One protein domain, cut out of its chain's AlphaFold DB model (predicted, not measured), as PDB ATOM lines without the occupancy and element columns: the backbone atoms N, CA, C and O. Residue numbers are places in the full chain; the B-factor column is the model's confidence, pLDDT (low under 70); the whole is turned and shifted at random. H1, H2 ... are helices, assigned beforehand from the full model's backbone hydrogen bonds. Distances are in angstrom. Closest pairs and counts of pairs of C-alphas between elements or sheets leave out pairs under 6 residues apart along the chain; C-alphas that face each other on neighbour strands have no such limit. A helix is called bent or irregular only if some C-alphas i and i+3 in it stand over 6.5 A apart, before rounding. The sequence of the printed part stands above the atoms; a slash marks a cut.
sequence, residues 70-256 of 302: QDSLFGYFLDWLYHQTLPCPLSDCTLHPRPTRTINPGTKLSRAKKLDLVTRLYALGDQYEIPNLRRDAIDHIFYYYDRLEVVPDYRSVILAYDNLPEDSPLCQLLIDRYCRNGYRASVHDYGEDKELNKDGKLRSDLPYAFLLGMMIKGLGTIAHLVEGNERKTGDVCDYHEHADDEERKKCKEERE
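Overview. This is residues 70 to 256 of the 302 residues of an uncharacterized protein of Mytilinidion resinicola (UniProt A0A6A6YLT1). What shape do the parts make? Four helices, H2, H3, H4 and H5, form the core as an up-and-down bundle, each running against the one before it in the chain; H1 crosses H2, while H8 packs on H5 and short H7 on H4. H9, reached by a long link, touches no helix, and tiny H6 is near H7. What are the make-up and size? There are 187 residues printed, with nine named helices, H1 to H9 in chain order, and no named strand: the class is all helix. The whole is compact, with a radius of gyration of the C-alphas of 16.9 A, and spans 47 by 43 by 31 A.

Along the chain. Where is the longest helix? H8, residues 208 to 226, is 26.7 A long, from C-alpha 208 at (-16.278, 55.946, 46.724) to C-alpha 226 at (5.059, 54.461, 30.694). Which helices come before it? H1 is residues 71 to 83, 18.5 A, with C-alpha 71 at (-40.919, 38.182, 41.578); H2 is 111 to 127, 24.6 A; H3 is 131 to 148, 25.9 A; H4 is 154 to 163, 14.4 A; H5 is 169 to 181, 18.0 A. H6 is 186 to 189, 5.3 A, and H7 is 200 to 205, 9.9 A; H7 is irregular, with C-alphas 201 and 204 7.3 A apart. Which comes last? H9, residues 245 to 256, 16.5 A, ends with C-alpha 256 at (-12.362, 26.837, 24.378).

Arrangement. What does H8 touch? It touches H5 at a steep tilt of 44 degrees, the same way; their closest C-alphas, of Cys 179 and Gly 218, are 5.4 A apart. How is the bundle joined? H2 and H3 form a helical hairpin at 28 degrees, closest at the C-alphas of Tyr 122 and Arg 134, 4.7 A; H4 and H5 form another at 22 degrees, closest at those of Ala 160 and Cys 171, 6.5 A, with H5 using residues 170 to 174 alone. H2 touches H4, closest at the C-alphas of Ala 123 and Asn 163, 6.0 A. What is farther out? H1, with residues 73 to 77 alone, touches H2 about perpendicular at 78 degrees, closest at the C-alphas of Phe 77 and Leu 121, 6.8 A. H7 touches H4, closest at the C-alphas of Leu 202 and Tyr 154, 6.3 A. Do the backbones agree? O i to N i+4 pairs are within hydrogen-bond range throughout H1, H2, H3, H5, H8 and H9; H4 has 5 of 6, H7 0 of 2 but 2 of 3 O i to N i+3 pairs, and H6 is too short for an i+4 pair.

Size, cuts and confidence. How far does it reach? The two C-alphas farthest apart, of Gly 106 and Glu 227, are 52.5 A apart. Is it continuous? The printed part has no cut; the links H1 to H2, 27 residues, and H8 to H9, 18 residues, are long. Where is confidence low? The model's pLDDT is under 70 at residues 89 to 107 and 182 to 191, 29 residues in all, against a mean of 84.7 for the printed part.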
ATOM      1  N   GLN A  70     -37.384  40.528  43.973       93.56
ATOM      2  CA  GLN A  70     -38.495  40.796  43.059       93.56
ATOM      3  C   GLN A  70     -38.963  39.508  42.365       93.56
ATOM      4  O   GLN A  70     -38.151  38.743  41.847       93.56
ATOM      5  N   ASP A  71     -40.283  39.326  42.256       94.31
ATOM      6  CA  ASP A  71     -40.919  38.182  41.578       94.31
ATOM      7  C   ASP A  71     -40.372  37.938  40.161       94.31
ATOM      8  O   ASP A  71     -40.102  36.804  39.769       94.31
ATOM      9  N   SER A  72     -40.145  39.014  39.403       91.69
ATOM     10  CA  SER A  72     -39.593  38.944  38.049       91.69
ATOM     11  C   SER A  72     -38.147  38.440  38.029       91.69
ATOM     12  O   SER A  72     -37.817  37.585  37.210       91.69
ATOM     13  N   LEU A  73     -37.296  38.932  38.938       93.81
ATOM     14  CA  LEU A  73     -35.908  38.487  39.081       93.81
ATOM     15  C   LEU A  73     -35.856  37.003  39.447       93.81
ATOM     16  O   LEU A  73     -35.098  36.249  38.837       93.81
ATOM     17  N   PHE A  74     -36.713  36.576  40.375       96.12
ATOM     18  CA  PHE A  74     -36.816  35.172  40.753       96.12
ATOM     19  C   PHE A  74     -37.287  34.293  39.590       96.12
ATOM     20  O   PHE A  74     -36.728  33.226  39.362       96.12
ATOM     21  N   GLY A  75     -38.242  34.760  38.780       93.62
ATOM     22  CA  GLY A  75     -38.650  34.065  37.556       93.62
ATOM     23  C   GLY A  75     -37.497  33.856  36.564       93.62
ATOM     24  O   GLY A  75     -37.370  32.774  35.992       93.62
ATOM     25  N   TYR A  76     -36.618  34.849  36.392       92.31
ATOM     26  CA  TYR A  76     -35.411  34.703  35.566       92.31
ATOM     27  C   TYR A  76     -34.382  33.750  36.182       92.31
ATOM     28  O   TYR A  76     -33.751  32.989  35.448       92.31
ATOM     29  N   PHE A  77     -34.241  33.756  37.511       95.44
ATOM     30  CA  PHE A  77     -33.434  32.771  38.224       95.44
ATOM     31  C   PHE A  77     -33.962  31.351  38.011       95.44
ATOM     32  O   PHE A  77     -33.170  30.467  37.711       95.44
ATOM     33  N   LEU A  78     -35.278  31.127  38.084       95.06
ATOM     34  CA  LEU A  78     -35.861  29.819  37.787       95.06
ATOM     35  C   LEU A  78     -35.630  29.412  36.330       95.06
ATOM     36  O   LEU A  78     -35.248  28.273  36.083       95.06
ATOM     37  N   ASP A  79     -35.794  30.317  35.358       91.50
ATOM     38  CA  ASP A  79     -35.500  29.973  33.959       91.50
ATOM     39  C   ASP A  79     -34.036  29.533  33.797       91.50
ATOM     40  O   ASP A  79     -33.782  28.499  33.177       91.50
ATOM     41  N   TRP A  80     -33.090  30.235  34.436       93.19
ATOM     42  CA  TRP A  80     -31.690  29.806  34.483       93.19
ATOM     43  C   TRP A  80     -31.514  28.470  35.212       93.19
ATOM     44  O   TRP A  80     -30.847  27.588  34.685       93.19
ATOM     45  N   LEU A  81     -32.138  28.276  36.374       94.75
ATOM     46  CA  LEU A  81     -31.981  27.078  37.202       94.75
ATOM     47  C   LEU A  81     -32.345  25.806  36.424       94.75
ATOM     48  O   LEU A  81     -31.625  24.816  36.503       94.75
ATOM     49  N   TYR A  82     -33.427  25.858  35.644       92.50
ATOM     50  CA  TYR A  82     -33.917  24.721  34.860       92.50
ATOM     51  C   TYR A  82     -33.191  24.513  33.524       92.50
ATOM     52  O   TYR A  82     -33.215  23.402  32.997       92.50
ATOM     53  N   HIS A  83     -32.588  25.554  32.940       88.12
ATOM     54  CA  HIS A  83     -31.977  25.468  31.604       88.12
ATOM     55  C   HIS A  83     -30.453  25.616  31.602       88.12
ATOM     56  O   HIS A  83     -29.835  25.414  30.560       88.12
ATOM     57  N   GLN A  84     -29.853  26.028  32.720       87.56
ATOM     58  CA  GLN A  84     -28.434  26.376  32.863       87.56
ATOM     59  C   GLN A  84     -27.943  27.359  31.794       87.56
ATOM     60  O   GLN A  84     -26.820  27.275  31.294       87.56
ATOM     61  N   THR A  85     -28.826  28.279  31.404       84.88
ATOM     62  CA  THR A  85     -28.559  29.330  30.419       84.88
ATOM     63  C   THR A  85     -29.274  30.600  30.841       84.88
ATOM     64  O   THR A  85     -30.402  30.553  31.328       84.88
ATOM     65  N   LEU A  86     -28.621  31.753  30.676       84.00
ATOM     66  CA  LEU A  86     -29.267  33.016  31.007       84.00
ATOM     67  C   LEU A  86     -30.370  33.333  29.975       84.00
ATOM     68  O   LEU A  86     -30.124  33.267  28.765       84.00
ATOM     69  N   PRO A  87     -31.573  33.731  30.428       70.44
ATOM     70  CA  PRO A  87     -32.736  33.993  29.567       70.44
ATOM     71  C   PRO A  87     -32.642  35.291  28.747       70.44
ATOM     72  O   PRO A  87     -33.531  35.601  27.952       70.44
ATOM     73  N   CYS A  88     -31.601  36.097  28.967       71.38
ATOM     74  CA  CYS A  88     -31.452  37.428  28.386       71.38
ATOM     75  C   CYS A  88     -30.017  37.688  27.889       71.38
ATOM     76  O   CYS A  88     -29.276  38.458  28.501       71.38
ATOM     77  N   PRO A  89     -29.607  37.109  26.747       67.62
ATOM     78  CA  PRO A  89     -28.282  37.370  26.197       67.62
ATOM     79  C   PRO A  89     -28.027  38.870  25.994       67.62
ATOM     80  O   PRO A  89     -28.845  39.600  25.405       67.62
ATOM     81  N   LEU A  90     -26.873  39.326  26.494       69.19
ATOM     82  CA  LEU A  90     -26.412  40.711  26.391       69.19
ATOM     83  C   LEU A  90     -25.899  41.061  24.976       69.19
ATOM     84  O   LEU A  90     -25.913  42.234  24.592       69.19
ATOM     85  N   SER A  91     -25.530  40.078  24.152       57.41
ATOM     86  CA  SER A  91     -25.112  40.243  22.748       57.41
ATOM     87  C   SER A  91     -25.791  39.228  21.826       57.41
ATOM     88  O   SER A  91     -26.367  38.257  22.305       57.41
ATOM     89  N   ASP A  92     -25.728  39.456  20.509       56.41
ATOM     90  CA  ASP A  92     -26.125  38.447  19.522       56.41
ATOM     91  C   ASP A  92     -25.265  37.184  19.712       56.41
ATOM     92  O   ASP A  92     -24.055  37.250  19.943       56.41
ATOM     93  N   CYS A  93     -25.932  36.041  19.740       52.06
ATOM     94  CA  CYS A  93     -25.577  34.861  20.521       52.06
ATOM     95  C   CYS A  93     -24.521  33.957  19.870       52.06
ATOM     96  O   CYS A  93     -24.369  32.803  20.263       52.06
ATOM     97  N   THR A  94     -23.814  34.431  18.846       51.09
ATOM     98  CA  THR A  94     -22.994  33.562  17.990       51.09
ATOM     99  C   THR A  94     -21.569  33.358  18.497       51.09
ATOM    100  O   THR A  94     -20.871  32.491  17.983       51.09
ATOM    101  N   LEU A  95     -21.119  34.145  19.482       50.81
ATOM    102  CA  LEU A  95     -19.708  34.190  19.906       50.81
ATOM    103  C   LEU A  95     -19.509  34.181  21.430       50.81
ATOM    104  O   LEU A  95     -18.388  34.358  21.902       50.81
ATOM    105  N   HIS A  96     -20.578  33.979  22.205       63.78
ATOM    106  CA  HIS A  96     -20.470  33.765  23.646       63.78
ATOM    107  C   HIS A  96     -20.151  32.281  23.914       63.78
ATOM    108  O   HIS A  96     -20.827  31.421  23.347       63.78
ATOM    109  N   PRO A  97     -19.168  31.937  24.768       63.12
ATOM    110  CA  PRO A  97     -18.801  30.537  25.019       63.12
ATOM    111  C   PRO A  97     -19.915  29.739  25.710       63.12
ATOM    112  O   PRO A  97     -19.897  28.509  25.686       63.12
ATOM    113  N   ARG A  98     -20.897  30.411  26.330       69.38
ATOM    114  CA  ARG A  98     -22.093  29.752  26.868       69.38
ATOM    115  C   ARG A  98     -23.293  29.877  25.942       69.38
ATOM    116  O   ARG A  98     -23.542  30.982  25.457       69.38
ATOM    117  N   PRO A  99     -24.073  28.790  25.784       64.88
ATOM    118  CA  PRO A  99     -25.342  28.851  25.088       64.88
ATOM    119  C   PRO A  99     -26.260  29.854  25.779       64.88
ATOM    120  O   PRO A  99     -26.319  29.951  27.005       64.88
ATOM    121  N   THR A 100     -26.988  30.601  24.967       63.91
ATOM    122  CA  THR A 100     -27.971  31.572  25.437       63.91
ATOM    123  C   THR A 100     -29.313  31.217  24.833       63.91
ATOM    124  O   THR A 100     -29.370  30.853  23.655       63.91
ATOM    125  N   ARG A 101     -30.392  31.355  25.597       65.06
ATOM    126  CA  ARG A 101     -31.734  31.171  25.048       65.06
ATOM    127  C   ARG A 101     -32.176  32.436  24.327       65.06
ATOM    128  O   ARG A 101     -31.925  33.552  24.786       65.06
ATOM    129  N   THR A 102     -32.835  32.263  23.182       57.91
ATOM    130  CA  THR A 102     -33.553  33.367  22.551       57.91
ATOM    131  C   THR A 102     -34.569  33.893  23.554       57.91
ATOM    132  O   THR A 102     -35.269  33.129  24.218       57.91
ATOM    133  N   ILE A 103     -34.596  35.215  23.709       58.12
ATOM    134  CA  ILE A 103     -35.505  35.882  24.637       58.12
ATOM    135  C   ILE A 103     -36.924  35.417  24.321       58.12
ATOM    136  O   ILE A 103     -37.318  35.431  23.151       58.12
ATOM    137  N   ASN A 104     -37.697  35.053  25.348       54.72
ATOM    138  CA  ASN A 104     -39.131  34.837  25.187       54.72
ATOM    139  C   ASN A 104     -39.711  36.034  24.409       54.72
ATOM    140  O   ASN A 104     -39.570  37.170  24.872       54.72
ATOM    141  N   PRO A 105     -40.345  35.840  23.237       47.72
ATOM    142  CA  PRO A 105     -40.711  36.939  22.337       47.72
ATOM    143  C   PRO A 105     -41.637  37.994  22.974       47.72
ATOM    144  O   PRO A 105     -41.738  39.107  22.460       47.72
ATOM    145  N   GLY A 106     -42.257  37.682  24.121       49.59
ATOM    146  CA  GLY A 106     -43.045  38.609  24.939       49.59
ATOM    147  C   GLY A 106     -42.255  39.597  25.814       49.59
ATOM    148  O   GLY A 106     -42.862  40.513  26.358       49.59
ATOM    149  N   THR A 107     -40.929  39.478  25.954       57.41
ATOM    150  CA  THR A 107     -40.121  40.339  26.847       57.41
ATOM    151  C   THR A 107     -38.995  41.056  26.106       57.41
ATOM    152  O   THR A 107     -37.835  40.664  26.177       57.41
ATOM    153  N   LYS A 108     -39.292  42.148  25.394       70.88
ATOM    154  CA  LYS A 108     -38.246  42.999  24.795       70.88
ATOM    155  C   LYS A 108     -37.615  43.908  25.859       70.88
ATOM    156  O   LYS A 108     -38.099  45.010  26.106       70.88
ATOM    157  N   LEU A 109     -36.531  43.457  26.490       78.44
ATOM    158  CA  LEU A 109     -35.704  44.297  27.367       78.44
ATOM    159  C   LEU A 109     -34.703  45.127  26.548       78.44
ATOM    160  O   LEU A 109     -34.065  44.609  25.628       78.44
ATOM    161  N   SER A 110     -34.540  46.405  26.905       82.94
ATOM    162  CA  SER A 110     -33.455  47.236  26.370       82.94
ATOM    163  C   SER A 110     -32.095  46.700  26.824       82.94
ATOM    164  O   SER A 110     -32.004  45.982  27.818       82.94
ATOM    165  N   ARG A 111     -31.021  47.073  26.118       79.31
ATOM    166  CA  ARG A 111     -29.653  46.630  26.436       79.31
ATOM    167  C   ARG A 111     -29.272  46.927  27.895       79.31
ATOM    168  O   ARG A 111     -28.870  46.007  28.596       79.31
ATOM    169  N   ALA A 112     -29.525  48.153  28.363       81.38
ATOM    170  CA  ALA A 112     -29.308  48.554  29.756       81.38
ATOM    171  C   ALA A 112     -30.120  47.705  30.753       81.38
ATOM    172  O   ALA A 112     -29.575  47.200  31.723       81.38
ATOM    173  N   LYS A 113     -31.406  47.440  30.477       85.69
ATOM    174  CA  LYS A 113     -32.235  46.604  31.363       85.69
ATOM    175  C   LYS A 113     -31.775  45.148  31.429       85.69
ATOM    176  O   LYS A 113     -31.970  44.503  32.452       85.69
ATOM    177  N   LYS A 114     -31.204  44.611  30.347       87.06
ATOM    178  CA  LYS A 114     -30.601  43.274  30.391       87.06
ATOM    179  C   LYS A 114     -29.358  43.269  31.276       87.06
ATOM    180  O   LYS A 114     -29.184  42.340  32.048       87.06
ATOM    181  N   LEU A 115     -28.521  44.300  31.178       87.56
ATOM    182  CA  LEU A 115     -27.320  44.428  32.000       87.56
ATOM    183  C   LEU A 115     -27.674  44.571  33.488       87.56
ATOM    184  O   LEU A 115     -27.113  43.849  34.310       87.56
ATOM    185  N   ASP A 116     -28.686  45.385  33.809       90.44
ATOM    186  CA  ASP A 116     -29.251  45.472  35.161       90.44
ATOM    187  C   ASP A 116     -29.715  44.096  35.663       90.44
ATOM    188  O   ASP A 116     -29.452  43.715  36.802       90.44
ATOM    189  N   LEU A 117     -30.423  43.341  34.817       91.94
ATOM    190  CA  LEU A 117     -30.939  42.020  35.161       91.94
ATOM    191  C   LEU A 117     -29.808  41.020  35.428       91.94
ATOM    192  O   LEU A 117     -29.846  40.337  36.446       91.94
ATOM    193  N   VAL A 118     -28.795  40.947  34.560       93.00
ATOM    194  CA  VAL A 118     -27.652  40.036  34.749       93.00
ATOM    195  C   VAL A 118     -26.846  40.416  35.997       93.00
ATOM    196  O   VAL A 118     -26.461  39.531  36.755       93.00
ATOM    197  N   THR A 119     -26.677  41.712  36.274       95.12
ATOM    198  CA  THR A 119     -26.031  42.206  37.506       95.12
ATOM    199  C   THR A 119     -26.818  41.795  38.753       95.12
ATOM    200  O   THR A 119     -26.246  41.297  39.718       95.12
ATOM    201  N   ARG A 120     -28.150  41.917  38.727       96.06
ATOM    202  CA  ARG A 120     -29.017  41.476  39.833       96.06
ATOM    203  C   ARG A 120     -29.041  39.959  40.007       96.06
ATOM    204  O   ARG A 120     -29.148  39.490  41.131       96.06
ATOM    205  N   LEU A 121     -28.936  39.191  38.922       96.06
ATOM    206  CA  LEU A 121     -28.789  37.734  38.995       96.06
ATOM    207  C   LEU A 121     -27.440  37.337  39.601       96.06
ATOM    208  O   LEU A 121     -27.392  36.393  40.383       96.06
ATOM    209  N   TYR A 122     -26.366  38.071  39.296       97.31
ATOM    210  CA  TYR A 122     -25.084  37.887  39.972       97.31
ATOM    211  C   TYR A 122     -25.224  38.143  41.481       97.31
ATOM    212  O   TYR A 122     -24.848  37.280  42.266       97.31
ATOM    213  N   ALA A 123     -25.833  39.263  41.887       97.69
ATOM    214  CA  ALA A 123     -26.069  39.575  43.302       97.69
ATOM    215  C   ALA A 123     -26.947  38.534  44.015       97.69
ATOM    216  O   ALA A 123     -26.642  38.127  45.129       97.69
ATOM    217  N   LEU A 124     -27.983  38.020  43.344       97.56
ATOM    218  CA  LEU A 124     -28.779  36.902  43.852       97.56
ATOM    219  C   LEU A 124     -27.915  35.650  44.076       97.56
ATOM    220  O   LEU A 124     -28.056  34.958  45.079       97.56
ATOM    221  N   GLY A 125     -27.018  35.352  43.132       97.44
ATOM    222  CA  GLY A 125     -26.095  34.231  43.254       97.44
ATOM    223  C   GLY A 125     -25.018  34.435  44.320       97.44
ATOM    224  O   GLY A 125     -24.490  33.448  44.821       97.44
ATOM    225  N   ASP A 126     -24.703  35.676  44.675       97.38
ATOM    226  CA  ASP A 126     -23.826  36.006  45.800       97.38
ATOM    227  C   ASP A 126     -24.551  35.743  47.122       97.38
ATOM    228  O   ASP A 126     -24.123  34.916  47.921       97.38
ATOM    229  N   GLN A 127     -25.738  36.337  47.270       96.06
ATOM    230  CA  GLN A 127     -26.568  36.250  48.469       96.06
ATOM    231  C   GLN A 127     -26.959  34.812  48.844       96.06
ATOM    232  O   GLN A 127     -27.050  34.488  50.026       96.06
ATOM    233  N   TYR A 128     -27.226  33.959  47.852       96.44
ATOM    234  CA  TYR A 128     -27.705  32.588  48.061       96.44
ATOM    235  C   TYR A 128     -26.672  31.518  47.689       96.44
ATOM    236  O   TYR A 128     -27.050  30.375  47.426       96.44
ATOM    237  N   GLU A 129     -25.384  31.872  47.640       96.62
ATOM    238  CA  GLU A 129     -24.276  30.936  47.406       96.62
ATOM    239  C   GLU A 129     -24.491  30.049  46.164       96.62
ATOM    240  O   GLU A 129     -24.528  28.822  46.245       96.62
ATOM    241  N   ILE A 130     -24.657  30.677  44.996       97.12
ATOM    242  CA  ILE A 130     -24.901  30.024  43.699       97.12
ATOM    243  C   ILE A 130     -23.730  30.308  42.734       97.12
ATOM    244  O   ILE A 130     -23.874  31.117  41.807       97.12
ATOM    245  N   PRO A 131     -22.553  29.665  42.901       95.12
ATOM    246  CA  PRO A 131     -21.352  29.961  42.108       95.12
ATOM    247  C   PRO A 131     -21.568  29.841  40.597       95.12
ATOM    248  O   PRO A 131     -21.081  30.661  39.820       95.12
ATOM    249  N   ASN A 132     -22.361  28.856  40.161       93.31
ATOM    250  CA  ASN A 132     -22.654  28.652  38.744       93.31
ATOM    251  C   ASN A 132     -23.391  29.846  38.126       93.31
ATOM    252  O   ASN A 132     -23.085  30.210  36.996       93.31
ATOM    253  N   LEU A 133     -24.324  30.468  38.852       95.00
ATOM    254  CA  LEU A 133     -25.052  31.639  38.362       95.00
ATOM    255  C   LEU A 133     -24.125  32.852  38.258       95.00
ATOM    256  O   LEU A 133     -24.149  33.558  37.249       95.00
ATOM    257  N   ARG A 134     -23.277  33.062  39.275       96.00
ATOM    258  CA  ARG A 134     -22.293  34.153  39.295       96.00
ATOM    259  C   ARG A 134     -21.294  34.040  38.149       96.00
ATOM    260  O   ARG A 134     -21.104  35.004  37.412       96.00
ATOM    261  N   ARG A 135     -20.743  32.848  37.921       93.88
ATOM    262  CA  ARG A 135     -19.864  32.557  36.778       93.88
ATOM    263  C   ARG A 135     -20.549  32.846  35.439       93.88
ATOM    264  O   ARG A 135     -19.992  33.542  34.599       93.88
ATOM    265  N   ASP A 136     -21.778  32.366  35.250       91.62
ATOM    266  CA  ASP A 136     -22.523  32.578  34.005       91.62
ATOM    267  C   ASP A 136     -22.815  34.067  33.752       91.62
ATOM    268  O   ASP A 136     -22.769  34.524  32.605       91.62
ATOM    269  N   ALA A 137     -23.101  34.830  34.809       93.44
ATOM    270  CA  ALA A 137     -23.287  36.274  34.736       93.44
ATOM    271  C   ALA A 137     -21.977  37.014  34.417       93.44
ATOM    272  O   ALA A 137     -21.988  37.897  33.555       93.44
ATOM    273  N   ILE A 138     -20.853  36.623  35.032       94.75
ATOM    274  CA  ILE A 138     -19.520  37.171  34.726       94.75
ATOM    275  C   ILE A 138     -19.159  36.942  33.268       94.75
ATOM    276  O   ILE A 138     -18.774  37.905  32.609       94.75
ATOM    277  N   ASP A 139     -19.344  35.726  32.745       90.81
ATOM    278  CA  ASP A 139     -19.132  35.431  31.326       90.81
ATOM    279  C   ASP A 139     -19.884  36.468  30.463       90.81
ATOM    280  O   ASP A 139     -19.284  37.204  29.672       90.81
ATOM    281  N   HIS A 140     -21.194  36.624  30.681       88.56
ATOM    282  CA  HIS A 140     -22.020  37.515  29.862       88.56
ATOM    283  C   HIS A 140     -21.595  38.983  29.957       88.56
ATOM    284  O   HIS A 140     -21.529  39.666  28.931       88.56
ATOM    285  N   ILE A 141     -21.317  39.479  31.165       91.44
ATOM    286  CA  ILE A 141     -20.913  40.871  31.392       91.44
ATOM    287  C   ILE A 141     -19.518  41.126  30.811       91.44
ATOM    288  O   ILE A 141     -19.307  42.119  30.111       91.44
ATOM    289  N   PHE A 142     -18.569  40.216  31.043       91.38
ATOM    290  CA  PHE A 142     -17.209  40.317  30.527       91.38
ATOM    291  C   PHE A 142     -17.220  40.416  29.005       91.38
ATOM    292  O   PHE A 142     -16.687  41.381  28.454       91.38
ATOM    293  N   TYR A 143     -17.863  39.461  28.327       86.62
ATOM    294  CA  TYR A 143     -17.892  39.422  26.868       86.62
ATOM    295  C   TYR A 143     -18.701  40.563  26.268       86.62
ATOM    296  O   TYR A 143     -18.367  41.036  25.186       86.62
ATOM    297  N   TYR A 144     -19.731  41.050  26.958       85.75
ATOM    298  CA  TYR A 144     -20.458  42.241  26.536       85.75
ATOM    299  C   TYR A 144     -19.532  43.456  26.391       85.75
ATOM    300  O   TYR A 144     -19.544  44.104  25.341       85.75
ATOM    301  N   TYR A 145     -18.737  43.749  27.425       85.69
ATOM    302  CA  TYR A 145     -17.825  44.894  27.419       85.69
ATOM    303  C   TYR A 145     -16.633  44.672  26.499       85.69
ATOM    304  O   TYR A 145     -16.239  45.584  25.778       85.69
ATOM    305  N   ASP A 146     -16.090  43.455  26.488       84.06
ATOM    306  CA  ASP A 146     -14.956  43.091  25.643       84.06
ATOM    307  C   ASP A 146     -15.284  43.258  24.156       84.06
ATOM    308  O   ASP A 146     -14.566  43.923  23.420       84.06
ATOM    309  N   ARG A 147     -16.428  42.717  23.725       79.88
ATOM    310  CA  ARG A 147     -16.821  42.669  22.311       79.88
ATOM    311  C   ARG A 147     -17.269  44.000  21.746       79.88
ATOM    312  O   ARG A 147     -17.106  44.226  20.552       79.88
ATOM    313  N   LEU A 148     -17.927  44.818  22.563       78.62
ATOM    314  CA  LEU A 148     -18.349  46.148  22.139       78.62
ATOM    315  C   LEU A 148     -17.270  47.207  22.354       78.62
ATOM    316  O   LEU A 148     -17.463  48.340  21.923       78.62
ATOM    317  N   GLU A 149     -16.184  46.862  23.047       79.25
ATOM    318  CA  GLU A 149     -15.138  47.796  23.466       79.25
ATOM    319  C   GLU A 149     -15.680  48.997  24.272       79.25
ATOM    320  O   GLU A 149     -15.070  50.068  24.314       79.25
ATOM    321  N   VAL A 150     -16.820  48.817  24.948       79.44
ATOM    322  CA  VAL A 150     -17.470  49.849  25.771       79.44
ATOM    323  C   VAL A 150     -17.101  49.695  27.240       79.44
ATOM    324  O   VAL A 150     -16.803  48.599  27.714       79.44
ATOM    325  N   VAL A 151     -17.143  50.806  27.973       85.31
ATOM    326  CA  VAL A 151     -17.034  50.805  29.436       85.31
ATOM    327  C   VAL A 151     -18.412  50.605  30.081       85.31
ATOM    328  O   VAL A 151     -19.433  50.828  29.418       85.31
ATOM    329  N   PRO A 152     -18.465  50.164  31.350       87.62
ATOM    330  CA  PRO A 152     -19.696  50.187  32.129       87.62
ATOM    331  C   PRO A 152     -20.332  51.576  32.167       87.62
ATOM    332  O   PRO A 152     -19.623  52.575  32.119       87.62
ATOM    333  N   ASP A 153     -21.661  51.632  32.229       86.00
ATOM    334  CA  ASP A 153     -22.367  52.870  32.551       86.00
ATOM    335  C   ASP A 153     -22.367  53.075  34.079       86.00
ATOM    336  O   ASP A 153     -22.238  52.118  34.856       86.00
ATOM    337  N   TYR A 154     -22.474  54.324  34.531       89.81
ATOM    338  CA  TYR A 154     -22.485  54.668  35.952       89.81
ATOM    339  C   TYR A 154     -23.654  54.006  36.669       89.81
ATOM    340  O   TYR A 154     -23.489  53.524  37.787       89.81
ATOM    341  N   ARG A 155     -24.804  53.874  35.998       90.75
ATOM    342  CA  ARG A 155     -25.938  53.094  36.507       90.75
ATOM    343  C   ARG A 155     -25.552  51.655  36.885       90.75
ATOM    344  O   ARG A 155     -25.941  51.210  37.961       90.75
ATOM    345  N   SER A 156     -24.826  50.924  36.037       89.75
ATOM    346  CA  SER A 156     -24.423  49.536  36.315       89.75
ATOM    347  C   SER A 156     -23.379  49.460  37.419       89.75
ATOM    348  O   SER A 156     -23.409  48.524  38.212       89.75
ATOM    349  N   VAL A 157     -22.480  50.449  37.494       94.56
ATOM    350  CA  VAL A 157     -21.511  50.554  38.593       94.56
ATOM    351  C   VAL A 157     -22.239  50.745  39.920       94.56
ATOM    352  O   VAL A 157     -22.026  49.961  40.838       94.56
ATOM    353  N   ILE A 158     -23.137  51.728  40.009       96.00
ATOM    354  CA  ILE A 158     -23.935  51.989  41.216       96.00
ATOM    355  C   ILE A 158     -24.722  50.734  41.600       96.00
ATOM    356  O   ILE A 158     -24.628  50.266  42.729       96.00
ATOM    357  N   LEU A 159     -25.407  50.115  40.635       96.12
ATOM    358  CA  LEU A 159     -26.175  48.898  40.875       96.12
ATOM    359  C   LEU A 159     -25.322  47.754  41.444       96.12
ATOM    360  O   LEU A 159     -25.792  47.048  42.332       96.12
ATOM    361  N   ALA A 160     -24.109  47.544  40.931       97.50
ATOM    362  CA  ALA A 160     -23.226  46.498  41.434       97.50
ATOM    363  C   ALA A 160     -22.831  46.763  42.895       97.50
ATOM    364  O   ALA A 160     -23.041  45.897  43.735       97.50
ATOM    365  N   TYR A 161     -22.347  47.966  43.210       97.81
ATOM    366  CA  TYR A 161     -21.882  48.313  44.560       97.81
ATOM    367  C   TYR A 161     -23.014  48.443  45.588       97.81
ATOM    368  O   TYR A 161     -22.791  48.187  46.764       97.81
ATOM    369  N   ASP A 162     -24.235  48.772  45.162       96.94
ATOM    370  CA  ASP A 162     -25.410  48.775  46.044       96.94
ATOM    371  C   ASP A 162     -25.824  47.359  46.484       96.94
ATOM    372  O   ASP A 162     -26.566  47.208  47.454       96.94
ATOM    373  N   ASN A 163     -25.414  46.318  45.748       96.62
ATOM    374  CA  ASN A 163     -25.898  44.946  45.942       96.62
ATOM    375  C   ASN A 163     -24.780  43.929  46.215       96.62
ATOM    376  O   ASN A 163     -25.085  42.750  46.379       96.62
ATOM    377  N   LEU A 164     -23.509  44.343  46.224       97.50
ATOM    378  CA  LEU A 164     -22.355  43.449  46.337       97.50
ATOM    379  C   LEU A 164     -21.270  44.027  47.249       97.50
ATOM    380  O   LEU A 164     -21.124  45.247  47.328       97.50
ATOM    381  N   PRO A 165     -20.441  43.162  47.860       96.31
ATOM    382  CA  PRO A 165     -19.193  43.583  48.485       96.31
ATOM    383  C   PRO A 165     -18.277  44.344  47.513       96.31
ATOM    384  O   PRO A 165     -18.215  44.043  46.316       96.31
ATOM    385  N   GLU A 166     -17.528  45.319  48.029       95.94
ATOM    386  CA  GLU A 166     -16.634  46.171  47.227       95.94
ATOM    387  C   GLU A 166     -15.507  45.379  46.540       95.94
ATOM    388  O   GLU A 166     -15.028  45.765  45.472       95.94
ATOM    389  N   ASP A 167     -15.097  44.256  47.130       93.81
ATOM    390  CA  ASP A 167     -14.066  43.347  46.629       93.81
ATOM    391  C   ASP A 167     -14.609  42.259  45.690       93.81
ATOM    392  O   ASP A 167     -13.820  41.473  45.157       93.81
ATOM    393  N   SER A 168     -15.923  42.247  45.430       97.19
ATOM    394  CA  SER A 168     -16.577  41.266  44.564       97.19
ATOM    395  C   SER A 168     -15.912  41.186  43.179       97.19
ATOM    396  O   SER A 168     -15.604  42.228  42.582       97.19
ATOM    397  N   PRO A 169     -15.750  39.980  42.595       97.62
ATOM    398  CA  PRO A 169     -15.180  39.814  41.257       97.62
ATOM    399  C   PRO A 169     -15.859  40.665  40.177       97.62
ATOM    400  O   PRO A 169     -15.188  41.197  39.290       97.62
ATOM    401  N   LEU A 170     -17.181  40.860  40.270       97.56
ATOM    402  CA  LEU A 170     -17.899  41.743  39.353       97.56
ATOM    403  C   LEU A 170     -17.466  43.208  39.520       97.56
ATOM    404  O   LEU A 170     -17.192  43.874  38.525       97.56
ATOM    405  N   CYS A 171     -17.335  43.707  40.751       97.56
ATOM    406  CA  CYS A 171     -16.858  45.066  41.031       97.56
ATOM    407  C   CYS A 171     -15.437  45.290  40.488       97.56
ATOM    408  O   CYS A 171     -15.166  46.318  39.854       97.56
ATOM    409  N   GLN A 172     -14.553  44.299  40.654       95.81
ATOM    410  CA  GLN A 172     -13.201  44.319  40.089       95.81
ATOM    411  C   GLN A 172     -13.219  44.330  38.554       95.81
ATOM    412  O   GLN A 172     -12.492  45.110  37.939       95.81
ATOM    413  N   LEU A 173     -14.087  43.535  37.917       95.50
ATOM    414  CA  LEU A 173     -14.269  43.547  36.462       95.50
ATOM    415  C   LEU A 173     -14.639  44.943  35.948       95.50
ATOM    416  O   LEU A 173     -14.081  45.388  34.944       95.50
ATOM    417  N   LEU A 174     -15.554  45.646  36.621       93.94
ATOM    418  CA  LEU A 174     -15.967  46.987  36.199       93.94
ATOM    419  C   LEU A 174     -14.799  47.983  36.261       93.94
ATOM    420  O   LEU A 174     -14.566  48.694  35.281       93.94
ATOM    421  N   ILE A 175     -14.024  47.989  37.352       93.31
ATOM    422  CA  ILE A 175     -12.814  48.828  37.486       93.31
ATOM    423  C   ILE A 175     -11.822  48.516  36.358       93.31
ATOM    424  O   ILE A 175     -11.292  49.419  35.700       93.31
ATOM    425  N   ASP A 176     -11.594  47.233  36.086       91.75
ATOM    426  CA  ASP A 176     -10.620  46.787  35.093       91.75
ATOM    427  C   ASP A 176     -11.003  47.210  33.693       91.75
ATOM    428  O   ASP A 176     -10.129  47.554  32.898       91.75
ATOM    429  N   ARG A 177     -12.301  47.221  33.383       89.44
ATOM    430  CA  ARG A 177     -12.787  47.682  32.084       89.44
ATOM    431  C   ARG A 177     -12.520  49.162  31.875       89.44
ATOM    432  O   ARG A 177     -12.022  49.527  30.810       89.44
ATOM    433  N   TYR A 178     -12.737  49.998  32.884       87.31
ATOM    434  CA  TYR A 178     -12.366  51.410  32.796       87.31
ATOM    435  C   TYR A 178     -10.846  51.617  32.694       87.31
ATOM    436  O   TYR A 178     -10.392  52.414  31.869       87.31
ATOM    437  N   CYS A 179     -10.047  50.884  33.477       86.75
ATOM    438  CA  CYS A 179      -8.583  51.001  33.451       86.75
ATOM    439  C   CYS A 179      -7.982  50.515  32.119       86.75
ATOM    440  O   CYS A 179      -7.132  51.191  31.538       86.75
ATOM    441  N   ARG A 180      -8.449  49.373  31.592       81.44
ATOM    442  CA  ARG A 180      -7.973  48.785  30.325       81.44
ATOM    443  C   ARG A 180      -8.421  49.569  29.104       81.44
ATOM    444  O   ARG A 180      -7.631  49.705  28.176       81.44
ATOM    445  N   ASN A 181      -9.638  50.111  29.081       75.69
ATOM    446  CA  ASN A 181     -10.117  50.878  27.925       75.69
ATOM    447  C   ASN A 181      -9.733  52.365  28.003       75.69
ATOM    448  O   ASN A 181     -10.021  53.113  27.072       75.69
ATOM    449  N   GLY A 182      -8.986  52.753  29.046       60.44
ATOM    450  CA  GLY A 182      -8.172  53.962  29.148       60.44
ATOM    451  C   GLY A 182      -8.900  55.238  28.749       60.44
ATOM    452  O   GLY A 182      -8.805  55.651  27.601       60.44
ATOM    453  N   TYR A 183      -9.599  55.861  29.701       57.81
ATOM    454  CA  TYR A 183     -10.106  57.242  29.632       57.81
ATOM    455  C   TYR A 183     -10.811  57.670  28.324       57.81
ATOM    456  O   TYR A 183     -10.951  58.860  28.065       57.81
ATOM    457  N   ARG A 184     -11.384  56.738  27.546       53.88
ATOM    458  CA  ARG A 184     -12.456  57.059  26.577       53.88
ATOM    459  C   ARG A 184     -13.759  57.458  27.289       53.88
ATOM    460  O   ARG A 184     -14.687  57.939  26.651       53.88
ATOM    461  N   ALA A 185     -13.799  57.316  28.620       50.84
ATOM    462  CA  ALA A 185     -14.904  57.680  29.503       50.84
ATOM    463  C   ALA A 185     -15.334  59.154  29.399       50.84
ATOM    464  O   ALA A 185     -16.519  59.430  29.539       50.84
ATOM    465  N   SER A 186     -14.443  60.100  29.059       50.91
ATOM    466  CA  SER A 186     -14.869  61.503  28.889       50.91
ATOM    467  C   SER A 186     -15.859  61.683  27.732       50.91
ATOM    468  O   SER A 186     -16.658  62.614  27.752       50.91
ATOM    469  N   VAL A 187     -15.824  60.787  26.737       49.72
ATOM    470  CA  VAL A 187     -16.747  60.780  25.589       49.72
ATOM    471  C   VAL A 187     -18.135  60.261  25.996       49.72
ATOM    472  O   VAL A 187     -19.113  60.500  25.297       49.72
ATOM    473  N   HIS A 188     -18.240  59.582  27.145       58.69
ATOM    474  CA  HIS A 188     -19.505  59.127  27.716       58.69
ATOM    475  C   HIS A 188     -20.082  60.078  28.763       58.69
ATOM    476  O   HIS A 188     -21.220  59.873  29.150       58.69
ATOM    477  N   ASP A 189     -19.372  61.109  29.216       66.44
ATOM    478  CA  ASP A 189     -19.956  62.061  30.169       66.44
ATOM    479  C   ASP A 189     -20.769  63.134  29.459       66.44
ATOM    480  O   ASP A 189     -21.836  63.516  29.934       66.44
ATOM    481  N   TYR A 190     -20.286  63.587  28.305       65.69
ATOM    482  CA  TYR A 190     -20.860  64.707  27.578       65.69
ATOM    483  C   TYR A 190     -21.422  64.253  26.229       65.69
ATOM    484  O   TYR A 190     -20.764  63.529  25.484       65.69
ATOM    485  N   GLY A 191     -22.650  64.667  25.917       68.25
ATOM    486  CA  GLY A 191     -23.237  64.513  24.587       68.25
ATOM    487  C   GLY A 191     -22.589  65.441  23.556       68.25
ATOM    488  O   GLY A 191     -21.716  66.246  23.882       68.25
ATOM    489  N   GLU A 192     -23.051  65.362  22.306       71.06
ATOM    490  CA  GLU A 192     -22.560  66.204  21.198       71.06
ATOM    491  C   GLU A 192     -22.668  67.707  21.512       71.06
ATOM    492  O   GLU A 192     -21.779  68.485  21.166       71.06
ATOM    493  N   ASP A 193     -23.689  68.092  22.281       77.56
ATOM    494  CA  ASP A 193     -23.943  69.468  22.718       77.56
ATOM    495  C   ASP A 193     -23.070  69.921  23.908       77.56
ATOM    496  O   ASP A 193     -23.277  71.005  24.447       77.56
ATOM    497  N   LYS A 194     -22.096  69.106  24.348       76.00
ATOM    498  CA  LYS A 194     -21.274  69.313  25.562       76.00
ATOM    499  C   LYS A 194     -22.068  69.373  26.876       76.00
ATOM    500  O   LYS A 194     -21.535  69.794  27.899       76.00
ATOM    501  N   GLU A 195     -23.307  68.901  26.861       72.56
ATOM    502  CA  GLU A 195     -24.143  68.698  28.046       72.56
ATOM    503  C   GLU A 195     -23.924  67.308  28.638       72.56
ATOM    504  O   GLU A 195     -23.640  66.365  27.897       72.56
ATOM    505  N   LEU A 196     -24.105  67.151  29.956       73.38
ATOM    506  CA  LEU A 196     -24.044  65.824  30.573       73.38
ATOM    507  C   LEU A 196     -25.087  64.907  29.930       73.38
ATOM    508  O   LEU A 196     -26.282  65.225  29.887       73.38
ATOM    509  N   ASN A 197     -24.646  63.747  29.451       74.25
ATOM    510  CA  ASN A 197     -25.576  62.762  28.928       74.25
ATOM    511  C   ASN A 197     -26.421  62.159  30.073       74.25
ATOM    512  O   ASN A 197     -26.264  62.490  31.251       74.25
ATOM    513  N   LYS A 198     -27.372  61.281  29.735       76.00
ATOM    514  CA  LYS A 198     -28.288  60.704  30.736       76.00
ATOM    515  C   LYS A 198     -27.565  59.972  31.869       76.00
ATOM    516  O   LYS A 198     -28.069  59.998  32.984       76.00
ATOM    517  N   ASP A 199     -26.439  59.337  31.569       80.81
ATOM    518  CA  ASP A 199     -25.649  58.581  32.535       80.81
ATOM    519  C   ASP A 199     -24.688  59.497  33.306       80.81
ATOM    520  O   ASP A 199     -24.609  59.404  34.523       80.81
ATOM    521  N   GLY A 200     -24.089  60.497  32.650       83.31
ATOM    522  CA  GLY A 200     -23.202  61.498  33.248       83.31
ATOM    523  C   GLY A 200     -23.824  62.292  34.401       83.31
ATOM    524  O   GLY A 200     -23.110  62.778  35.276       83.31
ATOM    525  N   LYS A 201     -25.160  62.370  34.469       86.56
ATOM    526  CA  LYS A 201     -25.887  62.940  35.617       86.56
ATOM    527  C   LYS A 201     -25.724  62.137  36.913       86.56
ATOM    528  O   LYS A 201     -25.881  62.720  37.974       86.56
ATOM    529  N   LEU A 202     -25.394  60.847  36.827       89.94
ATOM    530  CA  LEU A 202     -25.150  59.953  37.967       89.94
ATOM    531  C   LEU A 202     -23.696  59.996  38.455       89.94
ATOM    532  O   LEU A 202     -23.328  59.282  39.380       89.94
ATOM    533  N   ARG A 203     -22.838  60.818  37.840       88.06
ATOM    534  CA  ARG A 203     -21.406  60.864  38.165       88.06
ATOM    535  C   ARG A 203     -21.133  61.203  39.632       88.06
ATOM    536  O   ARG A 203     -20.164  60.699  40.192       88.06
ATOM    537  N   SER A 204     -21.955  62.060  40.241       90.31
ATOM    538  CA  SER A 204     -21.849  62.408  41.665       90.31
ATOM    539  C   SER A 204     -22.211  61.258  42.600       90.31
ATOM    540  O   SER A 204     -21.809  61.283  43.757       90.31
ATOM    541  N   ASP A 205     -22.948  60.271  42.092       93.75
ATOM    542  CA  ASP A 205     -23.500  59.163  42.869       93.75
ATOM    543  C   ASP A 205     -22.609  57.914  42.774       93.75
ATOM    544  O   ASP A 205     -22.936  56.866  43.324       93.75
ATOM    545  N   LEU A 206     -21.471  58.007  42.073       94.31
ATOM    546  CA  LEU A 206     -20.535  56.900  41.947       94.31
ATOM    547  C   LEU A 206     -19.973  56.483  43.319       94.31
ATOM    548  O   LEU A 206     -19.523  57.342  44.083       94.31
ATOM    549  N   PRO A 207     -19.906  55.170  43.607       96.81
ATOM    550  CA  PRO A 207     -19.382  54.664  44.870       96.81
ATOM    551  C   PRO A 207     -17.941  55.118  45.122       96.81
ATOM    552  O   PRO A 207     -17.083  55.030  44.239       96.81
ATOM    553  N   TYR A 208     -17.636  55.534  46.353       96.19
ATOM    554  CA  TYR A 208     -16.278  55.946  46.724       96.19
ATOM    555  C   TYR A 208     -15.253  54.827  46.495       96.19
ATOM    556  O   TYR A 208     -14.183  55.076  45.944       96.19
ATOM    557  N   ALA A 209     -15.604  53.588  46.849       96.38
ATOM    558  CA  ALA A 209     -14.756  52.420  46.641       96.38
ATOM    559  C   ALA A 209     -14.423  52.188  45.161       96.38
ATOM    560  O   ALA A 209     -13.270  51.921  44.820       96.38
ATOM    561  N   PHE A 210     -15.392  52.398  44.265       95.44
ATOM    562  CA  PHE A 210     -15.157  52.349  42.824       95.44
ATOM    563  C   PHE A 210     -14.158  53.426  42.378       95.44
ATOM    564  O   PHE A 210     -13.196  53.122  41.673       95.44
ATOM    565  N   LEU A 211     -14.345  54.678  42.812       93.69
ATOM    566  CA  LEU A 211     -13.449  55.790  42.471       93.69
ATOM    567  C   LEU A 211     -12.024  55.568  43.001       93.69
ATOM    568  O   LEU A 211     -11.047  55.835  42.296       93.69
ATOM    569  N   LEU A 212     -11.895  55.050  44.225       94.56
ATOM    570  CA  LEU A 212     -10.611  54.716  44.833       94.56
ATOM    571  C   LEU A 212      -9.930  53.554  44.095       94.56
ATOM    572  O   LEU A 212      -8.750  53.650  43.756       94.56
ATOM    573  N   GLY A 213     -10.675  52.492  43.780       93.56
ATOM    574  CA  GLY A 213     -10.183  51.361  42.994       93.56
ATOM    575  C   GLY A 213      -9.708  51.788  41.604       93.56
ATOM    576  O   GLY A 213      -8.620  51.403  41.172       93.56
ATOM    577  N   MET A 214     -10.466  52.669  40.947       91.62
ATOM    578  CA  MET A 214     -10.086  53.313  39.690       91.62
ATOM    579  C   MET A 214      -8.789  54.115  39.802       91.62
ATOM    580  O   MET A 214      -7.934  54.020  38.922       91.62
ATOM    581  N   MET A 215      -8.618  54.885  40.876       90.88
ATOM    582  CA  MET A 215      -7.402  55.663  41.111       90.88
ATOM    583  C   MET A 215      -6.187  54.747  41.302       90.88
ATOM    584  O   MET A 215      -5.187  54.897  40.603       90.88
ATOM    585  N   ILE A 216      -6.281  53.770  42.208       91.50
ATOM    586  CA  ILE A 216      -5.175  52.864  42.546       91.50
ATOM    587  C   ILE A 216      -4.779  52.023  41.328       91.50
ATOM    588  O   ILE A 216      -3.613  52.001  40.923       91.50
ATOM    589  N   LYS A 217      -5.750  51.353  40.698       89.69
ATOM    590  CA  LYS A 217      -5.484  50.463  39.562       89.69
ATOM    591  C   LYS A 217      -5.134  51.237  38.293       89.69
ATOM    592  O   LYS A 217      -4.297  50.789  37.504       89.69
ATOM    593  N   GLY A 218      -5.706  52.427  38.126       87.06
ATOM    594  CA  GLY A 218      -5.375  53.352  37.047       87.06
ATOM    595  C   GLY A 218      -3.919  53.806  37.105       87.06
ATOM    596  O   GLY A 218      -3.234  53.742  36.086       87.06
ATOM    597  N   LEU A 219      -3.413  54.187  38.285       87.69
ATOM    598  CA  LEU A 219      -2.005  54.565  38.469       87.69
ATOM    599  C   LEU A 219      -1.053  53.416  38.115       87.69
ATOM    600  O   LEU A 219      -0.101  53.629  37.365       87.69
ATOM    601  N   GLY A 220      -1.343  52.195  38.575       87.06
ATOM    602  CA  GLY A 220      -0.555  51.014  38.204       87.06
ATOM    603  C   GLY A 220      -0.578  50.734  36.698       87.06
ATOM    604  O   GLY A 220       0.449  50.414  36.103       87.06
ATOM    605  N   THR A 221      -1.736  50.924  36.056       84.81
ATOM    606  CA  THR A 221      -1.878  50.765  34.600       84.81
ATOM    607  C   THR A 221      -1.067  51.817  33.842       84.81
ATOM    608  O   THR A 221      -0.385  51.482  32.878       84.81
ATOM    609  N   ILE A 222      -1.099  53.079  34.279       84.50
ATOM    610  CA  ILE A 222      -0.318  54.163  33.670       84.50
ATOM    611  C   ILE A 222       1.181  53.894  33.820       84.50
ATOM    612  O   ILE A 222       1.901  54.010  32.835       84.50
ATOM    613  N   ALA A 223       1.644  53.489  35.006       86.94
ATOM    614  CA  ALA A 223       3.049  53.155  35.236       86.94
ATOM    615  C   ALA A 223       3.534  52.049  34.279       86.94
ATOM    616  O   ALA A 223       4.527  52.235  33.582       86.94
ATOM    617  N   HIS A 224       2.764  50.963  34.149       85.81
ATOM    618  CA  HIS A 224       3.058  49.866  33.222       85.81
ATOM    619  C   HIS A 224       3.151  50.331  31.758       85.81
ATOM    620  O   HIS A 224       4.005  49.857  31.013       85.81
ATOM    621  N   LEU A 225       2.292  51.268  31.337       85.00
ATOM    622  CA  LEU A 225       2.314  51.833  29.981       85.00
ATOM    623  C   LEU A 225       3.502  52.777  29.751       85.00
ATOM    624  O   LEU A 225       4.066  52.789  28.660       85.00
ATOM    625  N   VAL A 226       3.892  53.561  30.761       87.88
ATOM    626  CA  VAL A 226       5.059  54.461  30.694       87.88
ATOM    627  C   VAL A 226       6.364  53.673  30.551       87.88
ATOM    628  O   VAL A 226       7.281  54.131  29.877       87.88
ATOM    629  N   GLU A 227       6.424  52.462  31.105       90.62
ATOM    630  CA  GLU A 227       7.533  51.515  30.913       90.62
ATOM    631  C   GLU A 227       7.590  50.906  29.496       90.62
ATOM    632  O   GLU A 227       8.504  50.145  29.189       90.62
ATOM    633  N   GLY A 228       6.639  51.238  28.615       85.81
ATOM    634  CA  GLY A 228       6.581  50.742  27.239       85.81
ATOM    635  C   GLY A 228       5.903  49.380  27.085       85.81
ATOM    636  O   GLY A 228       5.904  48.826  25.987       85.81
ATOM    637  N   ASN A 229       5.309  48.838  28.151       86.62
ATOM    638  CA  ASN A 229       4.594  47.568  28.085       86.62
ATOM    639  C   ASN A 229       3.196  47.745  27.471       86.62
ATOM    640  O   ASN A 229       2.523  48.755  27.680       86.62
ATOM    641  N   GLU A 230       2.708  46.724  26.766       80.94
ATOM    642  CA  GLU A 230       1.364  46.730  26.182       80.94
ATOM    643  C   GLU A 230       0.258  46.569  27.238       80.94
ATOM    644  O   GLU A 230       0.470  46.072  28.350       80.94
ATOM    645  N   ARG A 231      -0.973  46.967  26.889       76.38
ATOM    646  CA  ARG A 231      -2.140  46.700  27.740       76.38
ATOM    647  C   ARG A 231      -2.378  45.194  27.805       76.38
ATOM    648  O   ARG A 231      -2.549  44.549  26.776       76.38
ATOM    649  N   LYS A 232      -2.455  44.643  29.019       73.69
ATOM    650  CA  LYS A 232      -2.799  43.231  29.218       73.69
ATOM    651  C   LYS A 232      -4.211  42.958  28.701       73.69
ATOM    652  O   LYS A 232      -5.159  43.641  29.103       73.69
ATOM    653  N   THR A 233      -4.347  41.940  27.856       75.31
ATOM    654  CA  THR A 233      -5.648  41.360  27.518       75.31
ATOM    655  C   THR A 233      -6.296  40.811  28.786       75.31
ATOM    656  O   THR A 233      -5.618  40.319  29.689       75.31
ATOM    657  N   GLY A 234      -7.614  40.966  28.900       82.25
ATOM    658  CA  GLY A 234      -8.349  40.410  30.030       82.25
ATOM    659  C   GLY A 234      -8.588  38.920  29.859       82.25
ATOM    660  O   GLY A 234      -8.985  38.492  28.778       82.25
ATOM    661  N   ASP A 235      -8.414  38.150  30.928       90.69
ATOM    662  CA  ASP A 235      -8.928  36.789  31.022       90.69
ATOM    663  C   ASP A 235     -10.188  36.809  31.895       90.69
ATOM    664  O   ASP A 235     -10.179  37.343  33.001       90.69
ATOM    665  N   VAL A 236     -11.296  36.249  31.409       92.69
ATOM    666  CA  VAL A 236     -12.538  36.172  32.199       92.69
ATOM    667  C   VAL A 236     -12.348  35.341  33.469       92.69
ATOM    668  O   VAL A 236     -12.990  35.612  34.478       92.69
ATOM    669  N   CYS A 237     -11.417  34.376  33.452       94.31
ATOM    670  CA  CYS A 237     -11.109  33.552  34.619       94.31
ATOM    671  C   CYS A 237     -10.382  34.330  35.725       94.31
ATOM    672  O   CYS A 237     -10.153  33.769  36.788       94.31
ATOM    673  N   ASP A 238     -10.010  35.593  35.492       94.12
ATOM    674  CA  ASP A 238      -9.546  36.491  36.557       94.12
ATOM    675  C   ASP A 238     -10.711  36.983  37.437       94.12
ATOM    676  O   ASP A 238     -10.479  37.511  38.519       94.12
ATOM    677  N   TYR A 239     -11.958  36.803  36.982       96.00
ATOM    678  CA  TYR A 239     -13.186  37.203  37.685       96.00
ATOM    679  C   TYR A 239     -14.107  36.016  37.991       96.00
ATOM    680  O   TYR A 239     -15.202  36.193  38.520       96.00
ATOM    681  N   HIS A 240     -13.692  34.804  37.625       95.31
ATOM    682  CA  HIS A 240     -14.342  33.586  38.079       95.31
ATOM    683  C   HIS A 240     -13.742  33.149  39.407       95.31
ATOM    684  O   HIS A 240     -12.546  33.288  39.651       95.31
ATOM    685  N   GLU A 241     -14.588  32.572  40.245       92.62
ATOM    686  CA  GLU A 241     -14.165  31.969  41.497       92.62
ATOM    687  C   GLU A 241     -13.747  30.527  41.225       92.62
ATOM    688  O   GLU A 241     -14.540  29.715  40.744       92.62
ATOM    689  N   HIS A 242     -12.479  30.238  41.493       92.88
ATOM    690  CA  HIS A 242     -11.877  28.920  41.351       92.88
ATOM    691  C   HIS A 242     -11.228  28.546  42.678       92.88
ATOM    692  O   HIS A 242     -10.548  29.377  43.283       92.88
ATOM    693  N   ALA A 243     -11.424  27.311  43.130       91.31
ATOM    694  CA  ALA A 243     -10.787  26.805  44.338       91.31
ATOM    695  C   ALA A 243      -9.274  26.610  44.146       91.31
ATOM    696  O   ALA A 243      -8.504  26.790  45.090       91.31
ATOM    697  N   ASP A 244      -8.849  26.253  42.930       93.62
ATOM    698  CA  ASP A 244      -7.456  25.987  42.580       93.62
ATOM    699  C   ASP A 244      -7.151  26.219  41.082       93.62
ATOM    700  O   ASP A 244      -8.026  26.523  40.260       93.62
ATOM    701  N   ASP A 245      -5.869  26.088  40.723       93.81
ATOM    702  CA  ASP A 245      -5.385  26.250  39.349       93.81
ATOM    703  C   ASP A 245      -5.913  25.169  38.386       93.81
ATOM    704  O   ASP A 245      -6.045  25.427  37.185       93.81
ATOM    705  N   GLU A 246      -6.250  23.974  38.884       93.75
ATOM    706  CA  GLU A 246      -6.802  22.892  38.061       93.75
ATOM    707  C   GLU A 246      -8.252  23.194  37.664       93.75
ATOM    708  O   GLU A 246      -8.627  23.017  36.501       93.75
ATOM    709  N   GLU A 247      -9.061  23.731  38.579       92.94
ATOM    710  CA  GLU A 247     -10.408  24.212  38.280       92.94
ATOM    711  C   GLU A 247     -10.369  25.374  37.283       92.94
ATOM    712  O   GLU A 247     -11.125  25.382  36.303       92.94
ATOM    713  N   ARG A 248      -9.436  26.318  37.465       94.00
ATOM    714  CA  ARG A 248      -9.225  27.422  36.518       94.00
ATOM    715  C   ARG A 248      -8.864  26.907  35.126       94.00
ATOM    716  O   ARG A 248      -9.404  27.386  34.127       94.00
ATOM    717  N   LYS A 249      -7.978  25.913  35.038       93.62
ATOM    718  CA  LYS A 249      -7.598  25.277  33.772       93.62
ATOM    719  C   LYS A 249      -8.787  24.572  33.117       93.62
ATOM    720  O   LYS A 249      -9.051  24.811  31.939       93.62
ATOM    721  N   LYS A 250      -9.555  23.788  33.876       91.25
ATOM    722  CA  LYS A 250     -10.763  23.115  33.379       91.25
ATOM    723  C   LYS A 250     -11.797  24.118  32.857       91.25
ATOM    724  O   LYS A 250     -12.382  23.902  31.798       91.25
ATOM    725  N   CYS A 251     -11.982  25.246  33.546       90.94
ATOM    726  CA  CYS A 251     -12.871  26.318  33.098       90.94
ATOM    727  C   CYS A 251     -12.452  26.890  31.731       90.94
ATOM    728  O   CYS A 251     -13.302  27.130  30.868       90.94
ATOM    729  N   LYS A 252     -11.145  27.073  31.503       90.62
ATOM    730  CA  LYS A 252     -10.607  27.508  30.204       90.62
ATOM    731  C   LYS A 252     -10.853  26.473  29.112       90.62
ATOM    732  O   LYS A 252     -11.407  26.828  28.075       90.62
ATOM    733  N   GLU A 253     -10.536  25.207  29.371       89.25
ATOM    734  CA  GLU A 253     -10.739  24.106  28.421       89.25
ATOM    735  C   GLU A 253     -12.218  23.960  28.019       89.25
ATOM    736  O   GLU A 253     -12.539  23.846  26.834       89.25
ATOM    737  N   GLU A 254     -13.144  24.032  28.984       85.19
ATOM    738  CA  GLU A 254     -14.587  23.972  28.719       85.19
ATOM    739  C   GLU A 254     -15.074  25.135  27.845       85.19
ATOM    740  O   GLU A 254     -15.954  24.945  27.001       85.19
ATOM    741  N   ARG A 255     -14.522  26.338  28.034       84.31
ATOM    742  CA  ARG A 255     -14.854  27.516  27.223       84.31
ATOM    743  C   ARG A 255     -14.293  27.398  25.810       84.31
ATOM    744  O   ARG A 255     -15.035  27.601  24.851       84.31
ATOM    745  N   GLU A 256     -13.023  27.025  25.675       81.69
ATOM    746  CA  GLU A 256     -12.362  26.837  24.378       81.69
ATOM    747  C   GLU A 256     -13.087  25.780  23.533       81.69
ATOM    748  O   GLU A 256     -13.419  26.036  22.370       81.69
TER     749      GLU A 256